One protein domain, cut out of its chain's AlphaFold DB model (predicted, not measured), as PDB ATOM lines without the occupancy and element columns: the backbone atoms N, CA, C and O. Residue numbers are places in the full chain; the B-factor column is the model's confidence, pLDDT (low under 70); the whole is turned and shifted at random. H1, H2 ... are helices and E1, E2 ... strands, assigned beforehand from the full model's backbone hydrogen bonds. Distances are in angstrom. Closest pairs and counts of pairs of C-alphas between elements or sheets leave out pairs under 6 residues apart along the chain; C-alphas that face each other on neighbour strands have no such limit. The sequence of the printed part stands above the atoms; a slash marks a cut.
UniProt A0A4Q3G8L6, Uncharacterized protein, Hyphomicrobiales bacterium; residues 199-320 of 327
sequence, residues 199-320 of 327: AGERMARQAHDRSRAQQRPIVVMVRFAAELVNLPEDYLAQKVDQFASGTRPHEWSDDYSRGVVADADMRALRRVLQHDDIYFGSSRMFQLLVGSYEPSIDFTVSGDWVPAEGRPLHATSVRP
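AT A GLANCE: This is residues 199 to 320 of the 327 residues of an uncharacterized protein of Hyphomicrobiales bacterium (UniProt A0A4Q3G8L6). Two parts stand end to end along the longest axis: a three-stranded antiparallel sheet, E1 E3 E2, with H1 and H2 side by side over one face, and a smaller part in which the helical hairpin H3 and H4 packs beside the strand hairpin E4 and E5. H4 only grazes the larger sheet, and the long link, residues 291 to 303, leads from H4 to E4. The printed part has 122 residues, with four named helices and five named strands in the order H1 E1 H2 E2 E3 H3 H4 E4 E5, of mixed class. It is compact, with a radius of gyration of the C-alphas of 14.8 A, yet elongated, spanning 46 by 29 by 23 A.

HOW THE PARTS SIT: In the larger sheet, E3, residues 257 to 263, is the inner strand between the edge strands E1, residues 218 to 224, and E2, residues 250 to 253. E1 and E3 are antiparallel, with N 221 and O 260 2.9 A apart. E2 and E3 form a hairpin, with N 261 and O 250 2.8 A apart. H2, residues 235 to 244, is on this sheet at a height of 8.6 A, only just over E3 alone, with 5 of its 10 C-alphas on E3 and 2 each on E1 and E2; it runs slantwise to the strands, at 39 degrees to E3 on the local plane. E1, H2 and E2 make a split strand-helix-strand unit, two strands running the same way with E3 between them, and its crossover is left-handed. H1, residues 199 to 213, is on the same face as H2, giving two layers, helices on one face of a sheet. H1 and H2 touch at a shallow tilt of 24 degrees, the same way, closest at the C-alphas of Ala 207 and Ala 237, 4.2 A. H3, residues 266 to 273, and H4, residues 283 to 290, form a helical hairpin and touch, closest at the C-alphas of Leu 269 and Leu 288, 5.1 A; they run opposite ways at a tilt of 35.1 degrees, only just steep. E4, residues 304 to 308, and E5, residues 311 to 319, form a hairpin, with N 308 and O 314 2.8 A apart. E5 bends by 66 degrees at residue 316. The closest C-alphas of H3 and E5 are those of Leu 273 and Thr 316, 5.7 A. Residues 278 to 279 pair antiparallel with residues 314 to 315 of E5. Every O i to N i+4 pair is within hydrogen-bond range in H1, H3 and H4, and 5 of 6 are in H2.

IN THESE COORDINATES: H1 begins at C-alpha 199, (23.750, 14.400, 19.440), and is 21.5 A long. E3 is 19.8 A long, E1 18.8 A, E5 17.6 A and H2 14.7 A. E5 ends at C-alpha 319, (40.093, -7.334, 18.857).

THE WHOLE: The two C-alphas farthest apart are those of Asp 255 and Gly 310, 47.5 A. The printed part has no cut, and the link from H4 to E4 is long. The mean pLDDT of the printed part is 90.4, and residue 320 is under 70.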
ATOM      1  N   ALA A 199      22.653  13.632  20.028       92.81
ATOM      2  CA  ALA A 199      23.750  14.400  19.440       92.81
ATOM      3  C   ALA A 199      25.117  13.869  19.903       92.81
ATOM      4  O   ALA A 199      25.987  13.605  19.070       92.81
ATOM      5  N   GLY A 200      25.269  13.600  21.204       93.00
ATOM      6  CA  GLY A 200      26.453  12.942  21.761       93.00
ATOM      7  C   GLY A 200      26.740  11.574  21.134       93.00
ATOM      8  O   GLY A 200      27.874  11.298  20.749       93.00
ATOM      9  N   GLU A 201      25.719  10.729  20.960       90.88
ATOM     10  CA  GLU A 201      25.858   9.407  20.331       90.88
ATOM     11  C   GLU A 201      26.242   9.493  18.842       90.88
ATOM     12  O   GLU A 201      27.029   8.667  18.367       90.88
ATOM     13  N   ARG A 202      25.739  10.493  18.099       92.44
ATOM     14  CA  ARG A 202      26.148  10.743  16.704       92.44
ATOM     15  C   ARG A 202      27.609  11.188  16.619       92.44
ATOM     16  O   ARG A 202      28.358  10.601  15.840       92.44
ATOM     17  N   MET A 203      28.032  12.128  17.468       94.75
ATOM     18  CA  MET A 203      29.435  12.556  17.548       94.75
ATOM     19  C   MET A 203      30.375  11.410  17.927       94.75
ATOM     20  O   MET A 203      31.413  11.206  17.294       94.75
ATOM     21  N   ALA A 204      30.000  10.618  18.934       93.88
ATOM     22  CA  ALA A 204      30.786   9.470  19.367       93.88
ATOM     23  C   ALA A 204      30.923   8.422  18.255       93.88
ATOM     24  O   ALA A 204      32.007   7.877  18.064       93.88
ATOM     25  N   ARG A 205      29.860   8.170  17.478       91.56
ATOM     26  CA  ARG A 205      29.903   7.234  16.343       91.56
ATOM     27  C   ARG A 205      30.969   7.617  15.323       91.56
ATOM     28  O   ARG A 205      31.745   6.754  14.929       91.56
ATOM     29  N   GLN A 206      31.058   8.893  14.955       94.31
ATOM     30  CA  GLN A 206      32.080   9.338  14.006       94.31
ATOM     31  C   GLN A 206      33.500   9.167  14.569       94.31
ATOM     32  O   GLN A 206      34.402   8.737  13.851       94.31
ATOM     33  N   ALA A 207      33.703   9.427  15.866       94.19
ATOM     34  CA  ALA A 207      34.981   9.165  16.531       94.19
ATOM     35  C   ALA A 207      35.332   7.662  16.556       94.19
ATOM     36  O   ALA A 207      36.476   7.292  16.283       94.19
ATOM     37  N   HIS A 208      34.350   6.790  16.809       92.12
ATOM     38  CA  HIS A 208      34.517   5.333  16.740       92.12
ATOM     39  C   HIS A 208      34.891   4.869  15.332       92.12
ATOM     40  O   HIS A 208      35.794   4.048  15.175       92.12
ATOM     41  N   ASP A 209      34.247   5.420  14.302       91.62
ATOM     42  CA  ASP A 209      34.548   5.093  12.908       91.62
ATOM     43  C   ASP A 209      35.966   5.530  12.515       91.62
ATOM     44  O   ASP A 209      36.664   4.789  11.819       91.62
ATOM     45  N   ARG A 210      36.449   6.678  13.020       92.94
ATOM     46  CA  ARG A 210      37.852   7.099  12.860       92.94
ATOM     47  C   ARG A 210      38.825   6.159  13.563       92.94
ATOM     48  O   ARG A 210      39.789   5.723  12.937       92.94
ATOM     49  N   SER A 211      38.562   5.798  14.819       91.00
ATOM     50  CA  SER A 211      39.386   4.834  15.566       91.00
ATOM     51  C   SER A 211      39.474   3.484  14.841       91.00
ATOM     52  O   SER A 211      40.571   2.941  14.683       91.00
ATOM     53  N   ARG A 212      38.345   2.987  14.312       89.31
ATOM     54  CA  ARG A 212      38.280   1.764  13.497       89.31
ATOM     55  C   ARG A 212      39.096   1.892  12.213       89.31
ATOM     56  O   ARG A 212      39.914   1.021  11.932       89.31
ATOM     57  N   ALA A 213      38.909   2.972  11.452       89.94
ATOM     58  CA  ALA A 213      39.630   3.205  10.198       89.94
ATOM     59  C   ALA A 213      41.153   3.303  10.401       89.94
ATOM     60  O   ALA A 213      41.919   2.881   9.540       89.94
ATOM     61  N   GLN A 214      41.588   3.822  11.550       87.62
ATOM     62  CA  GLN A 214      42.998   3.918  11.932       87.62
ATOM     63  C   GLN A 214      43.550   2.628  12.560       87.62
ATOM     64  O   GLN A 214      44.746   2.552  12.830       87.62
ATOM     65  N   GLN A 215      42.695   1.633  12.834       87.31
ATOM     66  CA  GLN A 215      43.041   0.405  13.560       87.31
ATOM     67  C   GLN A 215      43.756   0.673  14.896       87.31
ATOM     68  O   GLN A 215      44.607  -0.099  15.342       87.31
ATOM     69  N   ARG A 216      43.403   1.787  15.546       88.06
ATOM     70  CA  ARG A 216      44.051   2.275  16.764       88.06
ATOM     71  C   ARG A 216      43.017   2.335  17.887       88.06
ATOM     72  O   ARG A 216      42.060   3.100  17.763       88.06
ATOM     73  N   PRO A 217      43.168   1.544  18.966       90.44
ATOM     74  CA  PRO A 217      42.299   1.642  20.136       90.44
ATOM     75  C   PRO A 217      42.463   3.011  20.796       90.44
ATOM     76  O   PRO A 217      43.550   3.341  21.265       90.44
ATOM     77  N   ILE A 218      41.396   3.804  20.823       92.94
ATOM     78  CA  ILE A 218      41.428   5.194  21.287       92.94
ATOM     79  C   ILE A 218      40.406   5.398  22.402       92.94
ATOM     80  O   ILE A 218      39.296   4.871  22.350       92.94
ATOM     81  N   VAL A 219      40.778   6.203  23.393       94.12
ATOM     82  CA  VAL A 219      39.867   6.779  24.382       94.12
ATOM     83  C   VAL A 219      39.760   8.278  24.126       94.12
ATOM     84  O   VAL A 219      40.769   8.969  23.984       94.12
ATOM     85  N   VAL A 220      38.524   8.777  24.096       95.50
ATOM     86  CA  VAL A 220      38.206  10.208  24.070       95.50
ATOM     87  C   VAL A 220      37.506  10.552  25.377       95.50
ATOM     88  O   VAL A 220      36.434  10.025  25.665       95.50
ATOM     89  N   MET A 221      38.104  11.442  26.165       94.81
ATOM     90  CA  MET A 221      37.482  12.003  27.363       94.81
ATOM     91  C   MET A 221      37.201  13.477  27.119       94.81
ATOM     92  O   MET A 221      38.112  14.236  26.803       94.81
ATOM     93  N   VAL A 222      35.945  13.889  27.272       95.31
ATOM     94  CA  VAL A 222      35.507  15.252  26.966       95.31
ATOM     95  C   VAL A 222      34.537  15.758  28.024       95.31
ATOM     96  O   VAL A 222      33.663  15.033  28.495       95.31
ATOM     97  N   ARG A 223      34.688  17.031  28.386       95.12
ATOM     98  CA  ARG A 223      33.703  17.797  29.147       95.12
ATOM     99  C   ARG A 223      33.236  18.958  28.281       95.12
ATOM    100  O   ARG A 223      34.012  19.877  28.014       95.12
ATOM    101  N   PHE A 224      31.976  18.905  27.874       94.62
ATOM    102  CA  PHE A 224      31.335  19.950  27.087       94.62
ATOM    103  C   PHE A 224      30.887  21.116  27.976       94.62
ATOM    104  O   PHE A 224      30.416  20.916  29.095       94.62
ATOM    105  N   ALA A 225      31.084  22.330  27.472       94.56
ATOM    106  CA  ALA A 225      30.604  23.594  28.021       94.56
ATOM    107  C   ALA A 225      29.450  24.187  27.188       94.56
ATOM    108  O   ALA A 225      28.785  25.113  27.648       94.56
ATOM    109  N   ALA A 226      29.202  23.641  25.993       94.31
ATOM    110  CA  ALA A 226      28.101  23.994  25.104       94.31
ATOM    111  C   ALA A 226      27.101  22.834  24.954       94.31
ATOM    112  O   ALA A 226      27.448  21.676  25.191       94.31
ATOM    113  N   GLU A 227      25.873  23.157  24.543       95.38
ATOM    114  CA  GLU A 227      24.843  22.167  24.200       95.38
ATOM    115  C   GLU A 227      25.285  21.339  22.988       95.38
ATOM    116  O   GLU A 227      25.709  21.887  21.964       95.38
ATOM    117  N   LEU A 228      25.183  20.016  23.095       94.81
ATOM    118  CA  LEU A 228      25.674  19.071  22.094       94.81
ATOM    119  C   LEU A 228      24.931  19.192  20.767       94.81
ATOM    120  O   LEU A 228      25.537  18.987  19.718       94.81
ATOM    121  N   VAL A 229      23.643  19.542  20.797       94.81
ATOM    122  CA  VAL A 229      22.844  19.755  19.580       94.81
ATOM    123  C   VAL A 229      23.363  20.899  18.707       94.81
ATOM    124  O   VAL A 229      23.079  20.916  17.512       94.81
ATOM    125  N   ASN A 230      24.133  21.827  19.281       95.38
ATOM    126  CA  ASN A 230      24.698  22.973  18.569       95.38
ATOM    127  C   ASN A 230      26.123  22.713  18.053       95.38
ATOM    128  O   ASN A 230      26.691  23.567  17.370       95.38
ATOM    129  N   LEU A 231      26.719  21.560  18.374       95.31
ATOM    130  CA  LEU A 231      28.058  21.200  17.921       95.31
ATOM    131  C   LEU A 231      28.013  20.428  16.593       95.31
ATOM    132  O   LEU A 231      27.081  19.655  16.358       95.31
ATOM    133  N   PRO A 232      29.028  20.592  15.722       96.00
ATOM    134  CA  PRO A 232      29.164  19.771  14.523       96.00
ATOM    135  C   PRO A 232      29.237  18.278  14.863       96.00
ATOM    136  O   PRO A 232      29.931  17.880  15.798       96.00
ATOM    137  N   GLU A 233      28.576  17.425  14.076       94.19
ATOM    138  CA  GLU A 233      28.577  15.976  14.334       94.19
ATOM    139  C   GLU A 233      29.970  15.336  14.213       94.19
ATOM    140  O   GLU A 233      30.221  14.287  14.800       94.19
ATOM    141  N   ASP A 234      30.891  15.957  13.481       96.56
ATOM    142  CA  ASP A 234      32.271  15.502  13.316       96.56
ATOM    143  C   ASP A 234      33.230  16.082  14.371       96.56
ATOM    144  O   ASP A 234      34.424  15.783  14.342       96.56
ATOM    145  N   TYR A 235      32.734  16.863  15.338       97.19
ATOM    146  CA  TYR A 235      33.559  17.586  16.310       97.19
ATOM    147  C   TYR A 235      34.562  16.679  17.042       97.19
ATOM    148  O   TYR A 235      35.754  16.984  17.087       97.19
ATOM    149  N   LEU A 236      34.115  15.532  17.571       96.62
ATOM    150  CA  LEU A 236      35.010  14.571  18.234       96.62
ATOM    151  C   LEU A 236      35.904  13.813  17.243       96.62
ATOM    152  O   LEU A 236      37.052  13.510  17.570       96.62
ATOM    153  N   ALA A 237      35.415  13.535  16.031       96.19
ATOM    154  CA  ALA A 237      36.201  12.880  14.988       96.19
ATOM    155  C   ALA A 237      37.404  13.739  14.571       96.19
ATOM    156  O   ALA A 237      38.507  13.218  14.439       96.19
ATOM    157  N   GLN A 238      37.236  15.062  14.481       95.75
ATOM    158  CA  GLN A 238      38.339  15.986  14.208       95.75
ATOM    159  C   GLN A 238      39.423  15.941  15.297       95.75
ATOM    160  O   GLN A 238      40.611  15.997  14.978       95.75
ATOM    161  N   LYS A 239      39.051  15.805  16.582       95.94
ATOM    162  CA  LYS A 239      40.034  15.649  17.675       95.94
ATOM    163  C   LYS A 239      40.795  14.323  17.556       95.94
ATOM    164  O   LYS A 239      42.002  14.281  17.794       95.94
ATOM    165  N   VAL A 240      40.112  13.252  17.140       95.44
ATOM    166  CA  VAL A 240      40.738  11.952  16.841       95.44
ATOM    167  C   VAL A 240      41.701  12.053  15.655       95.44
ATOM    168  O   VAL A 240      42.810  11.530  15.727       95.44
ATOM    169  N   ASP A 241      41.332  12.769  14.594       94.12
ATOM    170  CA  ASP A 241      42.189  12.970  13.420       94.12
ATOM    171  C   ASP A 241      43.456  13.782  13.766       94.12
ATOM    172  O   ASP A 241      44.546  13.473  13.284       94.12
ATOM    173  N   GLN A 242      43.360  14.758  14.678       92.50
ATOM    174  CA  GLN A 242      44.528  15.489  15.191       92.50
ATOM    175  C   GLN A 242      45.474  14.574  15.982       92.50
ATOM    176  O   GLN A 242      46.691  14.607  15.774       92.50
ATOM    177  N   PHE A 243      44.926  13.704  16.836       93.25
ATOM    178  CA  PHE A 243      45.697  12.699  17.573       93.25
ATOM    179  C   PHE A 243      46.358  11.658  16.662       93.25
ATOM    180  O   PHE A 243      47.464  11.205  16.956       93.25
ATOM    181  N   ALA A 244      45.724  11.302  15.543       84.00
ATOM    182  CA  ALA A 244      46.222  10.290  14.611       84.00
ATOM    183  C   ALA A 244      47.636  10.594  14.089       84.00
ATOM    184  O   ALA A 244      48.413   9.679  13.824       84.00
ATOM    185  N   SER A 245      47.987  11.879  13.990       78.19
ATOM    186  CA  SER A 245      49.309  12.340  13.555       78.19
ATOM    187  C   SER A 245      50.414  12.205  14.620       78.19
ATOM    188  O   SER A 245      51.593  12.385  14.307       78.19
ATOM    189  N   GLY A 246      50.059  11.894  15.872       80.81
ATOM    190  CA  GLY A 246      50.955  11.929  17.025       80.81
ATOM    191  C   GLY A 246      51.013  10.636  17.846       80.81
ATOM    192  O   GLY A 246      50.144   9.764  17.795       80.81
ATOM    193  N   THR A 247      52.068  10.528  18.656       79.31
ATOM    194  CA  THR A 247      52.304   9.416  19.601       79.31
ATOM    195  C   THR A 247      52.063   9.798  21.061       79.31
ATOM    196  O   THR A 247      52.163   8.954  21.949       79.31
ATOM    197  N   ARG A 248      51.767  11.073  21.327       90.31
ATOM    198  CA  ARG A 248      51.424  11.586  22.656       90.31
ATOM    199  C   ARG A 248      49.928  11.880  22.721       90.31
ATOM    200  O   ARG A 248      49.361  12.199  21.675       90.31
ATOM    201  N   PRO A 249      49.310  11.813  23.913       93.31
ATOM    202  CA  PRO A 249      47.944  12.279  24.101       93.31
ATOM    203  C   PRO A 249      47.749  13.676  23.509       93.31
ATOM    204  O   PRO A 249      48.609  14.547  23.659       93.31
ATOM    205  N   HIS A 250      46.633  13.865  22.815       95.31
ATOM    206  CA  HIS A 250      46.227  15.156  22.281       95.31
ATOM    207  C   HIS A 250      45.212  15.781  23.234       95.31
ATOM    208  O   HIS A 250      44.089  15.296  23.353       95.31
ATOM    209  N   GLU A 251      45.618  16.843  23.919       97.06
ATOM    210  CA  GLU A 251      44.756  17.629  24.799       97.06
ATOM    211  C   GLU A 251      44.233  18.863  24.060       97.06
ATOM    212  O   GLU A 251      44.965  19.491  23.290       97.06
ATOM    213  N   TRP A 252      42.979  19.235  24.317       97.06
ATOM    214  CA  TRP A 252      42.395  20.466  23.788       97.06
ATOM    215  C   TRP A 252      41.562  21.203  24.836       97.06
ATOM    216  O   TRP A 252      41.017  20.618  25.777       97.06
ATOM    217  N   SER A 253      41.437  22.510  24.626       97.69
ATOM    218  CA  SER A 253      40.503  23.388  25.321       97.69
ATOM    219  C   SER A 253      40.076  24.474  24.339       97.69
ATOM    220  O   SER A 253      40.915  25.242  23.876       97.69
ATOM    221  N   ASP A 254      38.793  24.515  24.006       96.19
ATOM    222  CA  ASP A 254      38.176  25.539  23.162       96.19
ATOM    223  C   ASP A 254      36.900  26.079  23.832       96.19
ATOM    224  O   ASP A 254      36.608  25.741  24.983       96.19
ATOM    225  N   ASP A 255      36.158  26.941  23.135       95.44
ATOM    226  CA  ASP A 255      34.943  27.575  23.668       95.44
ATOM    227  C   ASP A 255      33.819  26.567  23.967       95.44
ATOM    228  O   ASP A 255      32.915  26.850  24.754       95.44
ATOM    229  N   TYR A 256      33.868  25.382  23.355       95.69
ATOM    230  CA  TYR A 256      32.806  24.383  23.421       95.69
ATOM    231  C   TYR A 256      33.124  23.251  24.383       95.69
ATOM    232  O   TYR A 256      32.208  22.679  24.980       95.69
ATOM    233  N   SER A 257      34.393  22.866  24.515       96.12
ATOM    234  CA  SER A 257      34.784  21.771  25.393       96.12
ATOM    235  C   SER A 257      36.265  21.776  25.759       96.12
ATOM    236  O   SER A 257      37.110  22.431  25.148       96.12
ATOM    237  N   ARG A 258      36.584  20.956  26.758       97.69
ATOM    238  CA  ARG A 258      37.952  20.539  27.068       97.69
ATOM    239  C   ARG A 258      38.026  19.025  27.115       97.69
ATOM    240  O   ARG A 258      37.081  18.380  27.585       97.69
ATOM    241  N   GLY A 259      39.143  18.457  26.690       96.50
ATOM    242  CA  GLY A 259      39.287  17.012  26.683       96.50
ATOM    243  C   GLY A 259      40.656  16.513  26.264       96.50
ATOM    244  O   GLY A 259      41.589  17.286  26.049       96.50
ATOM    245  N   VAL A 260      40.750  15.189  26.180       96.00
ATOM    246  CA  VAL A 260      41.944  14.463  25.761       96.00
ATOM    247  C   VAL A 260      41.579  13.275  24.873       96.00
ATOM    248  O   VAL A 260      40.597  12.570  25.120       96.00
ATOM    249  N   VAL A 261      42.379  13.067  23.829       96.06
ATOM    250  CA  VAL A 261      42.413  11.842  23.026       96.06
ATOM    251  C   VAL A 261      43.721  11.117  23.324       96.06
ATOM    252  O   VAL A 261      44.794  11.720  23.263       96.06
ATOM    253  N   ALA A 262      43.643   9.832  23.652       93.56
ATOM    254  CA  ALA A 262      44.801   9.000  23.957       93.56
ATOM    255  C   ALA A 262      44.596   7.557  23.480       93.56
ATOM    256  O   ALA A 262      43.479   7.141  23.172       93.56
ATOM    257  N   ASP A 263      45.679   6.778  23.452       91.69
ATOM    258  CA  ASP A 263      45.597   5.332  23.250       91.69
ATOM    259  C   ASP A 263      44.844   4.666  24.411       91.69
ATOM    260  O   ASP A 263      45.107   4.950  25.582       91.69
ATOM    261  N   ALA A 264      43.932   3.749  24.087       89.88
ATOM    262  CA  ALA A 264      43.245   2.930  25.080       89.88
ATOM    263  C   ALA A 264      44.202   1.880  25.668       89.88
ATOM    264  O   ALA A 264      44.852   1.131  24.929       89.88
ATOM    265  N   ASP A 265      44.255   1.754  26.998       87.56
ATOM    266  CA  ASP A 265      45.054   0.705  27.636       87.56
ATOM    267  C   ASP A 265      44.307  -0.635  27.644       87.56
ATOM    268  O   ASP A 265      43.543  -0.968  28.546       87.56
ATOM    269  N   MET A 266      44.579  -1.459  26.634       89.38
ATOM    270  CA  MET A 266      43.936  -2.766  26.481       89.38
ATOM    271  C   MET A 266      44.442  -3.834  27.467       89.38
ATOM    272  O   MET A 266      43.915  -4.950  27.473       89.38
ATOM    273  N   ARG A 267      45.491  -3.571  28.262       91.06
ATOM    274  CA  ARG A 267      46.168  -4.611  29.063       91.06
ATOM    275  C   ARG A 267      45.272  -5.177  30.160       91.06
ATOM    276  O   ARG A 267      45.209  -6.397  30.304       91.06
ATOM    277  N   ALA A 268      44.584  -4.312  30.906       91.94
ATOM    278  CA  ALA A 268      43.687  -4.732  31.982       91.94
ATOM    279  C   ALA A 268      42.504  -5.534  31.422       91.94
ATOM    280  O   ALA A 268      42.261  -6.656  31.868       91.94
ATOM    281  N   LEU A 269      41.852  -5.017  30.373       92.69
ATOM    282  CA  LEU A 269      40.759  -5.706  29.688       92.69
ATOM    283  C   LEU A 269      41.181  -7.099  29.202       92.69
ATOM    284  O   LEU A 269      40.525  -8.083  29.524       92.69
ATOM    285  N   ARG A 270      42.306  -7.205  28.484       92.44
ATOM    286  CA  ARG A 270      42.810  -8.495  27.982       92.44
ATOM    287  C   ARG A 270      43.111  -9.483  29.103       92.44
ATOM    288  O   ARG A 270      42.835 -10.663  28.935       92.44
ATOM    289  N   ARG A 271      43.668  -9.025  30.230       92.44
ATOM    290  CA  ARG A 271      43.948  -9.905  31.373       92.44
ATOM    291  C   ARG A 271      42.661 -10.422  32.015       92.44
ATOM    292  O   ARG A 271      42.596 -11.599  32.335       92.44
ATOM    293  N   VAL A 272      41.636  -9.585  32.179       93.62
ATOM    294  CA  VAL A 272      40.347 -10.049  32.723       93.62
ATOM    295  C   VAL A 272      39.655 -11.006  31.750       93.62
ATOM    296  O   VAL A 272      39.182 -12.051  32.181       93.62
ATOM    297  N   LEU A 273      39.683 -10.718  30.444       93.44
ATOM    298  CA  LEU A 273      39.085 -11.572  29.408       93.44
ATOM    299  C   LEU A 273      39.702 -12.982  29.316       93.44
ATOM    300  O   LEU A 273      39.071 -13.890  28.794       93.44
ATOM    301  N   GLN A 274      40.900 -13.208  29.870       91.62
ATOM    302  CA  GLN A 274      41.475 -14.559  30.003       91.62
ATOM    303  C   GLN A 274      40.735 -15.438  31.023       91.62
ATOM    304  O   GLN A 274      40.916 -16.654  31.033       91.62
ATOM    305  N   HIS A 275      39.942 -14.830  31.905       90.88
ATOM    306  CA  HIS A 275      39.296 -15.504  33.027       90.88
ATOM    307  C   HIS A 275      37.790 -15.239  33.113       90.88
ATOM    308  O   HIS A 275      37.080 -15.993  33.789       90.88
ATOM    309  N   ASP A 276      37.298 -14.177  32.474       91.25
ATOM    310  CA  ASP A 276      35.908 -13.755  32.554       91.25
ATOM    311  C   ASP A 276      35.383 -13.166  31.248       91.25
ATOM    312  O   ASP A 276      36.064 -12.386  30.594       91.25
ATOM    313  N   ASP A 277      34.134 -13.489  30.920       91.44
ATOM    314  CA  ASP A 277      33.458 -12.877  29.784       91.44
ATOM    315  C   ASP A 277      32.738 -11.621  30.270       91.44
ATOM    316  O   ASP A 277      31.936 -11.668  31.207       91.44
ATOM    317  N   ILE A 278      32.997 -10.492  29.620       91.25
ATOM    318  CA  ILE A 278      32.516  -9.184  30.074       91.25
ATOM    319  C   ILE A 278      31.421  -8.699  29.147       91.25
ATOM    320  O   ILE A 278      31.594  -8.690  27.932       91.25
ATOM    321  N   TYR A 279      30.313  -8.224  29.712       89.12
ATOM    322  CA  TYR A 279      29.260  -7.582  28.937       89.12
ATOM    323  C   TYR A 279      29.834  -6.440  28.072       89.12
ATOM    324  O   TYR A 279      30.446  -5.497  28.591       89.12
ATOM    325  N   PHE A 280      29.661  -6.530  26.752       87.81
ATOM    326  CA  PHE A 280      30.262  -5.598  25.803       87.81
ATOM    327  C   PHE A 280      29.669  -4.196  25.961       87.81
ATOM    328  O   PHE A 280      28.455  -4.012  25.924       87.81
ATOM    329  N   GLY A 281      30.537  -3.202  26.150       85.06
ATOM    330  CA  GLY A 281      30.133  -1.819  26.396       85.06
ATOM    331  C   GLY A 281      29.509  -1.552  27.765       85.06
ATOM    332  O   GLY A 281      28.902  -0.504  27.951       85.06
ATOM    333  N   SER A 282      29.676  -2.460  28.730       86.88
ATOM    334  CA  SER A 282      29.311  -2.209  30.131       86.88
ATOM    335  C   SER A 282      30.240  -1.201  30.813       86.88
ATOM    336  O   SER A 282      31.378  -0.975  30.385       86.88
ATOM    337  N   SER A 283      29.792  -0.677  31.958       87.62
ATOM    338  CA  SER A 283      30.614   0.121  32.879       87.62
ATOM    339  C   SER A 283      31.898  -0.607  33.299       87.62
ATOM    340  O   SER A 283      32.950   0.015  33.426       87.62
ATOM    341  N   ARG A 284      31.854  -1.943  33.424       90.06
ATOM    342  CA  ARG A 284      33.033  -2.776  33.702       90.06
ATOM    343  C   ARG A 284      34.048  -2.743  32.562       90.06
ATOM    344  O   ARG A 284      35.240  -2.587  32.814       90.06
ATOM    345  N   MET A 285      33.589  -2.871  31.317       90.38
ATOM    346  CA  MET A 285      34.468  -2.764  30.149       90.38
ATOM    347  C   MET A 285      35.080  -1.363  30.055       90.38
ATOM    348  O   MET A 285      36.287  -1.244  29.857       90.38
ATOM    349  N   PHE A 286      34.281  -0.316  30.276       89.81
ATOM    350  CA  PHE A 286      34.769   1.062  30.338       89.81
ATOM    351  C   PHE A 286      35.841   1.244  31.425       89.81
ATOM    352  O   PHE A 286      36.924   1.747  31.136       89.81
ATOM    353  N   GLN A 287      35.591   0.759  32.647       90.94
ATOM    354  CA  GLN A 287      36.541   0.840  33.761       90.94
ATOM    355  C   GLN A 287      37.883   0.175  33.429       90.94
ATOM    356  O   GLN A 287      38.929   0.691  33.805       90.94
ATOM    357  N   LEU A 288      37.871  -0.954  32.717       92.06
ATOM    358  CA  LEU A 288      39.093  -1.655  32.317       92.06
ATOM    359  C   LEU A 288      39.862  -0.944  31.197       92.06
ATOM    360  O   LEU A 288      41.073  -1.118  31.110       92.06
ATOM    361  N   LEU A 289      39.176  -0.168  30.354       90.38
ATOM    362  CA  LEU A 289      39.785   0.607  29.267       90.38
ATOM    363  C   LEU A 289      40.331   1.962  29.742       90.38
ATOM    364  O   LEU A 289      41.345   2.430  29.229       90.38
ATOM    365  N   VAL A 290      39.655   2.589  30.709       88.50
ATOM    366  CA  VAL A 290      39.950   3.951  31.195       88.50
ATOM    367  C   VAL A 290      40.679   3.944  32.546       88.50
ATOM    368  O   VAL A 290      41.316   4.923  32.924       88.50
ATOM    369  N   GLY A 291      40.622   2.837  33.287       88.31
ATOM    370  CA  GLY A 291      41.239   2.665  34.608       88.31
ATOM    371  C   GLY A 291      40.372   3.125  35.785       88.31
ATOM    372  O   GLY A 291      40.736   2.896  36.935       88.31
ATOM    373  N   SER A 292      39.223   3.755  35.530       84.88
ATOM    374  CA  SER A 292      38.253   4.169  36.551       84.88
ATOM    375  C   SER A 292      36.850   4.297  35.952       84.88
ATOM    376  O   SER A 292      36.691   4.327  34.732       84.88
ATOM    377  N   TYR A 293      35.825   4.340  36.806       83.06
ATOM    378  CA  TYR A 293      34.444   4.588  36.398       83.06
ATOM    379  C   TYR A 293      33.787   5.569  37.366       83.06
ATOM    380  O   TYR A 293      33.781   5.339  38.575       83.06
ATOM    381  N   GLU A 294      33.227   6.649  36.826       82.38
ATOM    382  CA  GLU A 294      32.432   7.624  37.569       82.38
ATOM    383  C   GLU A 294      30.969   7.512  37.102       82.38
ATOM    384  O   GLU A 294      30.696   7.747  35.923       82.38
ATOM    385  N   PRO A 295      30.011   7.176  37.989       78.75
ATOM    386  CA  PRO A 295      28.618   6.940  37.595       78.75
ATOM    387  C   PRO A 295      27.893   8.126  36.945       78.75
ATOM    388  O   PRO A 295      26.827   7.937  36.366       78.75
ATOM    389  N   SER A 296      28.422   9.346  37.064       78.69
ATOM    390  CA  SER A 296      27.856  10.545  36.437       78.69
ATOM    391  C   SER A 296      28.326  10.780  35.001       78.69
ATOM    392  O   SER A 296      27.879  11.745  34.383       78.69
ATOM    393  N   ILE A 297      29.236   9.956  34.472       83.25
ATOM    394  CA  ILE A 297      29.746  10.086  33.105       83.25
ATOM    395  C   ILE A 297      28.893   9.245  32.150       83.25
ATOM    396  O   ILE A 297      28.708   8.046  32.351       83.25
ATOM    397  N   ASP A 298      28.436   9.867  31.063       85.50
ATOM    398  CA  ASP A 298      27.927   9.148  29.896       85.50
ATOM    399  C   ASP A 298      29.094   8.606  29.065       85.50
ATOM    400  O   ASP A 298      30.064   9.313  28.783       85.50
ATOM    401  N   PHE A 299      28.995   7.352  28.631       88.62
ATOM    402  CA  PHE A 299      30.026   6.716  27.819       88.62
ATOM    403  C   PHE A 299      29.423   5.844  26.720       88.62
ATOM    404  O   PHE A 299      28.288   5.373  26.801       88.62
ATOM    405  N   THR A 300      30.219   5.618  25.677       89.19
ATOM    406  CA  THR A 300      29.938   4.626  24.640       89.19
ATOM    407  C   THR A 300      31.220   3.858  24.348       89.19
ATOM    408  O   THR A 300      32.310   4.426  24.363       89.19
ATOM    409  N   VAL A 301      31.091   2.560  24.087       88.50
ATOM    410  CA  VAL A 301      32.202   1.699  23.674       88.50
ATOM    411  C   VAL A 301      31.824   1.064  22.344       88.50
ATOM    412  O   VAL A 301      30.716   0.551  22.186       88.50
ATOM    413  N   SER A 302      32.752   1.098  21.396       87.50
ATOM    414  CA  SER A 302      32.640   0.434  20.102       87.50
ATOM    415  C   SER A 302      33.909  -0.365  19.837       87.50
ATOM    416  O   SER A 302      34.977  -0.049  20.356       87.50
ATOM    417  N   GLY A 303      33.783  -1.412  19.034       84.56
ATOM    418  CA  GLY A 303      34.872  -2.312  18.692       84.56
ATOM    419  C   GLY A 303      34.341  -3.675  18.280       84.56
ATOM    420  O   GLY A 303      33.155  -3.963  18.452       84.56
ATOM    421  N   ASP A 304      35.242  -4.498  17.765       85.00
ATOM    422  CA  ASP A 304      34.924  -5.840  17.297       85.00
ATOM    423  C   ASP A 304      35.202  -6.818  18.449       85.00
ATOM    424  O   ASP A 304      36.279  -6.798  19.060       85.00
ATOM    425  N   TRP A 305      34.236  -7.672  18.786       87.94
ATOM    426  CA  TRP A 305      34.390  -8.652  19.864       87.94
ATOM    427  C   TRP A 305      33.969 -10.045  19.420       87.94
ATOM    428  O   TRP A 305      33.174 -10.223  18.502       87.94
ATOM    429  N   VAL A 306      34.511 -11.052  20.098       89.25
ATOM    430  CA  VAL A 306      34.044 -12.430  19.973       89.25
ATOM    431  C   VAL A 306      33.033 -12.680  21.088       89.25
ATOM    432  O   VAL A 306      33.405 -12.552  22.261       89.25
ATOM    433  N   PRO A 307      31.772 -13.003  20.761       88.38
ATOM    434  CA  PRO A 307      30.778 -13.341  21.765       88.38
ATOM    435  C   PRO A 307      31.127 -14.633  22.506       88.38
ATOM    436  O   PRO A 307      31.647 -15.578  21.915       88.38
ATOM    437  N   ALA A 308      30.801 -14.686  23.791       87.88
ATOM    438  CA  ALA A 308      30.898 -15.887  24.599       87.88
ATOM    439  C   ALA A 308      29.809 -16.905  24.226       87.88
ATOM    440  O   ALA A 308      28.690 -16.542  23.843       87.88
ATOM    441  N   GLU A 309      30.118 -18.194  24.379       83.19
ATOM    442  CA  GLU A 309      29.169 -19.275  24.115       83.19
ATOM    443  C   GLU A 309      27.908 -19.119  24.982       83.19
ATOM    444  O   GLU A 309      27.978 -18.877  26.189       83.19
ATOM    445  N   GLY A 310      26.732 -19.170  24.347       79.75
ATOM    446  CA  GLY A 310      25.437 -18.963  25.008       79.75
ATOM    447  C   GLY A 310      25.180 -17.540  25.531       79.75
ATOM    448  O   GLY A 310      24.080 -17.260  26.007       79.75
ATOM    449  N   ARG A 311      26.147 -16.616  25.427       82.31
ATOM    450  CA  ARG A 311      26.075 -15.246  25.958       82.31
ATOM    451  C   ARG A 311      26.494 -14.226  24.891       82.31
ATOM    452  O   ARG A 311      27.556 -13.618  24.999       82.31
ATOM    453  N   PRO A 312      25.637 -13.962  23.887       82.81
ATOM    454  CA  PRO A 312      25.998 -13.168  22.707       82.81
ATOM    455  C   PRO A 312      26.392 -11.708  23.004       82.81
ATOM    456  O   PRO A 312      27.054 -11.066  22.193       82.81
ATOM    457  N   LEU A 313      25.993 -11.183  24.166       86.06
ATOM    458  CA  LEU A 313      26.313  -9.823  24.614       86.06
ATOM    459  C   LEU A 313      27.574  -9.744  25.486       86.06
ATOM    460  O   LEU A 313      27.983  -8.649  25.860       86.06
ATOM    461  N   HIS A 314      28.181 -10.879  25.837       89.50
ATOM    462  CA  HIS A 314      29.417 -10.918  26.610       89.50
ATOM    463  C   HIS A 314      30.586 -11.191  25.670       89.50
ATOM    464  O   HIS A 314      30.543 -12.123  24.873       89.50
ATOM    465  N   ALA A 315      31.625 -10.372  25.751       90.00
ATOM    466  CA  ALA A 315      32.858 -10.551  25.014       90.00
ATOM    467  C   ALA A 315      33.774 -11.534  25.742       90.00
ATOM    468  O   ALA A 315      34.047 -11.342  26.924       90.00
ATOM    469  N   THR A 316      34.280 -12.526  25.009       91.44
ATOM    470  CA  THR A 316      35.397 -13.388  25.436       91.44
ATOM    471  C   THR A 316      36.741 -12.860  24.920       91.44
ATOM    472  O   THR A 316      37.803 -13.079  25.491       91.44
ATOM    473  N   SER A 317      36.710 -12.084  23.834       88.00
ATOM    474  CA  SER A 317      37.849 -11.291  23.374       88.00
ATOM    475  C   SER A 317      37.362 -10.019  22.689       88.00
ATOM    476  O   SER A 317      36.281 -10.005  22.103       88.00
ATOM    477  N   VAL A 318      38.162  -8.956  22.754       84.50
ATOM    478  CA  VAL A 318      37.954  -7.711  22.002       84.50
ATOM    479  C   VAL A 318      39.183  -7.513  21.127       84.50
ATOM    480  O   VAL A 318      40.307  -7.453  21.640       84.50
ATOM    481  N   ARG A 319      38.988  -7.473  19.808       71.81
ATOM    482  CA  ARG A 319      40.093  -7.334  18.857       71.81
ATOM    483  C   ARG A 319      40.424  -5.847  18.699       71.81
ATOM    484  O   ARG A 319      39.507  -5.051  18.505       71.81
ATOM    485  N   PRO A 320      41.703  -5.429  18.750       56.94
ATOM    486  CA  PRO A 320      42.083  -4.238  17.997       56.94
ATOM    487  C   PRO A 320      41.813  -4.568  16.524       56.94
ATOM    488  O   PRO A 320      42.176  -5.665  16.110       56.94
TER     489      PRO A 320